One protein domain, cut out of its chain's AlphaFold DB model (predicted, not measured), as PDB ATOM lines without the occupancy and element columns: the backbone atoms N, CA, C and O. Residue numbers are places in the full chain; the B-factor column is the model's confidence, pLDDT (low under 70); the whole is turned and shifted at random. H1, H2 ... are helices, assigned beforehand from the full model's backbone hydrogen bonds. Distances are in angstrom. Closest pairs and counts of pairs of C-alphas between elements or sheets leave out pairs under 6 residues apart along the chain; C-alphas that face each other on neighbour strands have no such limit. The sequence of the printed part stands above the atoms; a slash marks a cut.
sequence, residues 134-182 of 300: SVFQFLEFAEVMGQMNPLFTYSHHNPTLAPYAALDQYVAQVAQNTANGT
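What this domain is: This is residues 134 to 182 of the 300 residues of an uncharacterized protein of Scytalidium sp. 3C (UniProt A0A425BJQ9). The longest helix, H3, packs with its first part on the short H2 at a steep angle, and H1 sticks out beyond H2 as a free arm. Residues 172 to 182 stick out too. The printed part has 49 residues, all helix in class, with three named helices in the order H1, H2, H3 and no named strand. It is loose, with a radius of gyration of the C-alphas of 13.5 A, and flat, spanning 41 by 30 by 14 A.

How they stand to each other: H3, residues 163 to 179, touches H2, residues 149 to 157, with residues 163 to 170 alone. Their closest C-alphas, of Ser 155 and Ala 166, are 5.9 A apart. They run opposite ways at a steep tilt of 67 degrees. H1, residues 134 to 147, meets H2 only through their link and is apart from H3. In H1, H2 and H3 every O i to N i+4 pair is within hydrogen-bond range.

Where its parts are: H3 measures 24.5 A, ending at C-alpha 179 (12.163, 15.341, -6.263). H2 measures 12.6 A. H1 measures 20.2 A from C-alpha 134 (29.100, -17.162, 8.857).

The domain as a whole: The C-alphas farthest apart, of Ser 134 and Asn 180, are 42.2 A apart. The printed part has no cut, and both links are tight. Residues 178 to 182 have pLDDT under 70.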
ATOM      1  N   SER A 134      29.324 -16.887  10.279       91.56
ATOM      2  CA  SER A 134      29.100 -17.162   8.857       91.56
ATOM      3  C   SER A 134      27.684 -16.807   8.408       91.56
ATOM      4  O   SER A 134      27.514 -16.211   7.350       91.56
ATOM      5  N   VAL A 135      26.664 -17.130   9.215       91.31
ATOM      6  CA  VAL A 135      25.272 -16.751   8.912       91.31
ATOM      7  C   VAL A 135      25.112 -15.238   8.972       91.31
ATOM      8  O   VAL A 135      24.493 -14.660   8.087       91.31
ATOM      9  N   PHE A 136      25.712 -14.585   9.966       92.12
ATOM     10  CA  PHE A 136      25.693 -13.127  10.057       92.12
ATOM     11  C   PHE A 136      26.293 -12.470   8.805       92.12
ATOM     12  O   PHE A 136      25.638 -11.642   8.185       92.12
ATOM     13  N   GLN A 137      27.491 -12.891   8.395       93.12
ATOM     14  CA  GLN A 137      28.151 -12.352   7.204       93.12
ATOM     15  C   GLN A 137      27.349 -12.625   5.925       93.12
ATOM     16  O   GLN A 137      27.272 -11.774   5.039       93.12
ATOM     17  N   PHE A 138      26.736 -13.807   5.824       94.81
ATOM     18  CA  PHE A 138      25.844 -14.127   4.715       94.81
ATOM     19  C   PHE A 138      24.645 -13.175   4.665       94.81
ATOM     20  O   PHE A 138      24.327 -12.675   3.591       94.81
ATOM     21  N   LEU A 139      24.005 -12.901   5.806       91.50
ATOM     22  CA  LEU A 139      22.862 -11.989   5.878       91.50
ATOM     23  C   LEU A 139      23.257 -10.548   5.532       91.50
ATOM     24  O   LEU A 139      22.540  -9.908   4.768       91.50
ATOM     25  N   GLU A 140      24.418 -10.073   6.000       91.00
ATOM     26  CA  GLU A 140      24.958  -8.759   5.611       91.00
ATOM     27  C   GLU A 140      25.133  -8.654   4.091       91.00
ATOM     28  O   GLU A 140      24.724  -7.674   3.468       91.00
ATOM     29  N   PHE A 141      25.715  -9.682   3.472       92.75
ATOM     30  CA  PHE A 141      25.918  -9.699   2.027       92.75
ATOM     31  C   PHE A 141      24.599  -9.813   1.253       92.75
ATOM     32  O   PHE A 141      24.395  -9.103   0.268       92.75
ATOM     33  N   ALA A 142      23.695 -10.690   1.693       91.88
ATOM     34  CA  ALA A 142      22.412 -10.925   1.041       91.88
ATOM     35  C   ALA A 142      21.527  -9.671   1.045       91.88
ATOM     36  O   ALA A 142      20.884  -9.383   0.035       91.88
ATOM     37  N   GLU A 143      21.530  -8.905   2.139       89.06
ATOM     38  CA  GLU A 143      20.798  -7.641   2.228       89.06
ATOM     39  C   GLU A 143      21.296  -6.634   1.185       89.06
ATOM     40  O   GLU A 143      20.502  -6.109   0.400       89.06
ATOM     41  N   VAL A 144      22.614  -6.420   1.120       90.00
ATOM     42  CA  VAL A 144      23.220  -5.479   0.168       90.00
ATOM     43  C   VAL A 144      22.955  -5.916  -1.272       90.00
ATOM     44  O   VAL A 144      22.469  -5.127  -2.083       90.00
ATOM     45  N   MET A 145      23.209  -7.184  -1.595       89.75
ATOM     46  CA  MET A 145      23.016  -7.699  -2.953       89.75
ATOM     47  C   MET A 145      21.550  -7.661  -3.390       89.75
ATOM     48  O   MET A 145      21.265  -7.333  -4.541       89.75
ATOM     49  N   GLY A 146      20.613  -7.942  -2.478       87.88
ATOM     50  CA  GLY A 146      19.181  -7.850  -2.757       87.88
ATOM     51  C   GLY A 146      18.740  -6.423  -3.093       87.88
ATOM     52  O   GLY A 146      17.965  -6.216  -4.029       87.88
ATOM     53  N   GLN A 147      19.283  -5.428  -2.387       86.12
ATOM     54  CA  GLN A 147      19.022  -4.013  -2.669       86.12
ATOM     55  C   GLN A 147      19.682  -3.530  -3.969       86.12
ATOM     56  O   GLN A 147      19.190  -2.589  -4.590       86.12
ATOM     57  N   MET A 148      20.751  -4.188  -4.428       89.44
ATOM     58  CA  MET A 148      21.435  -3.849  -5.680       89.44
ATOM     59  C   MET A 148      20.723  -4.345  -6.948       89.44
ATOM     60  O   MET A 148      21.124  -3.964  -8.047       89.44
ATOM     61  N   ASN A 149      19.643  -5.129  -6.851       90.06
ATOM     62  CA  ASN A 149      18.929  -5.656  -8.023       90.06
ATOM     63  C   ASN A 149      18.508  -4.592  -9.065       90.06
ATOM     64  O   ASN A 149      18.730  -4.813 -10.263       90.06
ATOM     65  N   PRO A 150      17.948  -3.427  -8.679       90.88
ATOM     66  CA  PRO A 150      17.639  -2.360  -9.629       90.88
ATOM     67  C   PRO A 150      18.884  -1.804 -10.326       90.88
ATOM     68  O   PRO A 150      18.858  -1.567 -11.532       90.88
ATOM     69  N   LEU A 151      19.991  -1.656  -9.594       91.12
ATOM     70  CA  LEU A 151      21.264  -1.206 -10.151       91.12
ATOM     71  C   LEU A 151      21.845  -2.236 -11.125       91.12
ATOM     72  O   LEU A 151      22.309  -1.862 -12.201       91.12
ATOM     73  N   PHE A 152      21.782  -3.531 -10.801       91.88
ATOM     74  CA  PHE A 152      22.185  -4.581 -11.736       91.88
ATOM     75  C   PHE A 152      21.340  -4.529 -13.000       91.88
ATOM     76  O   PHE A 152      21.889  -4.552 -14.097       91.88
ATOM     77  N   THR A 153      20.024  -4.382 -12.863       92.00
ATOM     78  CA  THR A 153      19.126  -4.215 -14.009       92.00
ATOM     79  C   THR A 153      19.540  -3.007 -14.847       92.00
ATOM     80  O   THR A 153      19.712  -3.140 -16.056       92.00
ATOM     81  N   TYR A 154      19.778  -1.853 -14.223       93.31
ATOM     82  CA  TYR A 154      20.238  -0.649 -14.912       93.31
ATOM     83  C   TYR A 154      21.562  -0.879 -15.655       93.31
ATOM     84  O   TYR A 154      21.679  -0.526 -16.825       93.31
ATOM     85  N   SER A 155      22.536  -1.529 -15.016       93.81
ATOM     86  CA  SER A 155      23.830  -1.838 -15.629       93.81
ATOM     87  C   SER A 155      23.700  -2.775 -16.834       93.81
ATOM     88  O   SER A 155      24.400  -2.570 -17.821       93.81
ATOM     89  N   HIS A 156      22.798  -3.764 -16.800       92.81
ATOM     90  CA  HIS A 156      22.550  -4.646 -17.951       92.81
ATOM     91  C   HIS A 156      21.941  -3.893 -19.141       92.81
ATOM     92  O   HIS A 156      22.247  -4.213 -20.287       92.81
ATOM     93  N   HIS A 157      21.110  -2.879 -18.882       94.50
ATOM     94  CA  HIS A 157      20.550  -2.016 -19.928       94.50
ATOM     95  C   HIS A 157      21.555  -0.979 -20.453       94.50
ATOM     96  O   HIS A 157      21.359  -0.443 -21.541       94.50
ATOM     97  N   ASN A 158      22.637  -0.717 -19.714       93.44
ATOM     98  CA  ASN A 158      23.677   0.246 -20.070       93.44
ATOM     99  C   ASN A 158      25.065  -0.428 -20.109       93.44
ATOM    100  O   ASN A 158      25.946  -0.065 -19.327       93.44
ATOM    101  N   PRO A 159      25.296  -1.393 -21.022       92.81
ATOM    102  CA  PRO A 159      26.508  -2.219 -21.028       92.81
ATOM    103  C   PRO A 159      27.795  -1.444 -21.355       92.81
ATOM    104  O   PRO A 159      28.892  -1.966 -21.186       92.81
ATOM    105  N   THR A 160      27.678  -0.209 -21.845       95.12
ATOM    106  CA  THR A 160      28.814   0.670 -22.158       95.12
ATOM    107  C   THR A 160      29.326   1.445 -20.944       95.12
ATOM    108  O   THR A 160      30.414   2.018 -21.006       95.12
ATOM    109  N   LEU A 161      28.568   1.479 -19.844       93.88
ATOM    110  CA  LEU A 161      28.961   2.167 -18.621       93.88
ATOM    111  C   LEU A 161      29.786   1.244 -17.724       93.88
ATOM    112  O   LEU A 161      29.428   0.094 -17.476       93.88
ATOM    113  N   ALA A 162      30.874   1.780 -17.173       93.75
ATOM    114  CA  ALA A 162      31.593   1.115 -16.093       93.75
ATOM    115  C   ALA A 162      30.728   1.072 -14.812       93.75
ATOM    116  O   ALA A 162      29.925   1.986 -14.605       93.75
ATOM    117  N   PRO A 163      30.921   0.092 -13.904       89.25
ATOM    118  CA  PRO A 163      30.058  -0.094 -12.730       89.25
ATOM    119  C   PRO A 163      29.874   1.154 -11.854       89.25
ATOM    120  O   PRO A 163      28.756   1.456 -11.445       89.25
ATOM    121  N   TYR A 164      30.945   1.916 -11.610       93.31
ATOM    122  CA  TYR A 164      30.865   3.163 -10.839       93.31
ATOM    123  C   TYR A 164      30.078   4.257 -11.573       93.31
ATOM    124  O   TYR A 164      29.230   4.906 -10.973       93.31
ATOM    125  N   ALA A 165      30.285   4.408 -12.885       94.31
ATOM    126  CA  ALA A 165      29.540   5.378 -13.687       94.31
ATOM    127  C   ALA A 165      28.045   5.021 -13.772       94.31
ATOM    128  O   ALA A 165      27.194   5.907 -13.723       94.31
ATOM    129  N   ALA A 166      27.720   3.727 -13.859       93.94
ATOM    130  CA  ALA A 166      26.344   3.244 -13.831       93.94
ATOM    131  C   ALA A 166      25.664   3.533 -12.480       93.94
ATOM    132  O   ALA A 166      24.500   3.927 -12.462       93.94
ATOM    133  N   LEU A 167      26.389   3.386 -11.364       92.81
ATOM    134  CA  LEU A 167      25.896   3.742 -10.032       92.81
ATOM    135  C   LEU A 167      25.586   5.238  -9.925       92.81
ATOM    136  O   LEU A 167      24.474   5.591  -9.534       92.81
ATOM    137  N   ASP A 168      26.527   6.103 -10.305       94.12
ATOM    138  CA  ASP A 168      26.351   7.557 -10.211       94.12
ATOM    139  C   ASP A 168      25.147   8.035 -11.036       94.12
ATOM    140  O   ASP A 168      24.315   8.810 -10.554       94.12
ATOM    141  N   GLN A 169      25.007   7.527 -12.266       93.69
ATOM    142  CA  GLN A 169      23.880   7.872 -13.133       93.69
ATOM    143  C   GLN A 169      22.546   7.322 -12.614       93.69
ATOM    144  O   GLN A 169      21.542   8.038 -12.644       93.69
ATOM    145  N   TYR A 170      22.527   6.095 -12.085       93.25
ATOM    146  CA  TYR A 170      21.326   5.515 -11.486       93.25
ATOM    147  C   TYR A 170      20.864   6.312 -10.259       93.25
ATOM    148  O   TYR A 170      19.686   6.659 -10.149       93.25
ATOM    149  N   VAL A 171      21.785   6.668  -9.358       92.25
ATOM    150  CA  VAL A 171      21.473   7.472  -8.166       92.25
ATOM    151  C   VAL A 171      20.946   8.852  -8.561       92.25
ATOM    152  O   VAL A 171      19.943   9.301  -8.004       92.25
ATOM    153  N   ALA A 172      21.550   9.501  -9.564       92.19
ATOM    154  CA  ALA A 172      21.055  10.771 -10.092       92.19
ATOM    155  C   ALA A 172      19.626  10.648 -10.657       92.19
ATOM    156  O   ALA A 172      18.778  11.498 -10.381       92.19
ATOM    157  N   GLN A 173      19.331   9.567 -11.386       89.25
ATOM    158  CA  GLN A 173      17.997   9.294 -11.927       89.25
ATOM    159  C   GLN A 173      16.953   9.076 -10.818       89.25
ATOM    160  O   GLN A 173      15.851   9.626 -10.883       89.25
ATOM    161  N   VAL A 174      17.292   8.305  -9.780       88.38
ATOM    162  CA  VAL A 174      16.404   8.072  -8.628       88.38
ATOM    163  C   VAL A 174      16.154   9.372  -7.856       88.38
ATOM    164  O   VAL A 174      15.008   9.664  -7.499       88.38
ATOM    165  N   ALA A 175      17.187  10.193  -7.648       86.56
ATOM    166  CA  ALA A 175      17.067  11.483  -6.969       86.56
ATOM    167  C   ALA A 175      16.136  12.450  -7.722       86.56
ATOM    168  O   ALA A 175      15.281  13.087  -7.103       86.56
ATOM    169  N   GLN A 176      16.234  12.506  -9.055       83.44
ATOM    170  CA  GLN A 176      15.340  13.326  -9.878       83.44
ATOM    171  C   GLN A 176      13.884  12.843  -9.839       83.44
ATOM    172  O   GLN A 176      12.973  13.661  -9.712       83.44
ATOM    173  N   ASN A 177      13.655  11.526  -9.869       76.50
ATOM    174  CA  ASN A 177      12.305  10.966  -9.763       76.50
ATOM    175  C   ASN A 177      11.664  11.207  -8.387       76.50
ATOM    176  O   ASN A 177      10.452  11.389  -8.300       76.50
ATOM    177  N   THR A 178      12.465  11.248  -7.319       69.56
ATOM    178  CA  THR A 178      11.963  11.500  -5.957       69.56
ATOM    179  C   THR A 178      11.624  12.982  -5.744       69.56
ATOM    180  O   THR A 178      10.658  13.302  -5.056       69.56
ATOM    181  N   ALA A 179      12.371  13.895  -6.375       65.69
ATOM    182  CA  ALA A 179      12.163  15.341  -6.263       65.69
ATOM    183  C   ALA A 179      10.915  15.855  -7.010       65.69
ATOM    184  O   ALA A 179      10.335  16.859  -6.606       65.69
ATOM    185  N   ASN A 180      10.473  15.166  -8.066       58.88
ATOM    186  CA  ASN A 180       9.355  15.613  -8.905       58.88
ATOM    187  C   ASN A 180       7.959  15.174  -8.424       58.88
ATOM    188  O   ASN A 180       6.982  15.375  -9.141       58.88
ATOM    189  N   GLY A 181       7.826  14.570  -7.236       51.28
ATOM    190  CA  GLY A 181       6.525  14.210  -6.641       51.28
ATOM    191  C   GLY A 181       5.718  13.148  -7.405       51.28
ATOM    192  O   GLY A 181       4.722  12.637  -6.896       51.28
ATOM    193  N   THR A 182       6.158  12.749  -8.596       47.19
ATOM    194  CA  THR A 182       5.657  11.594  -9.331       47.19
ATOM    195  C   THR A 182       6.296  10.346  -8.745       47.19
ATOM    196  O   THR A 182       7.224   9.773  -9.318       47.19
TER     197      THR A 182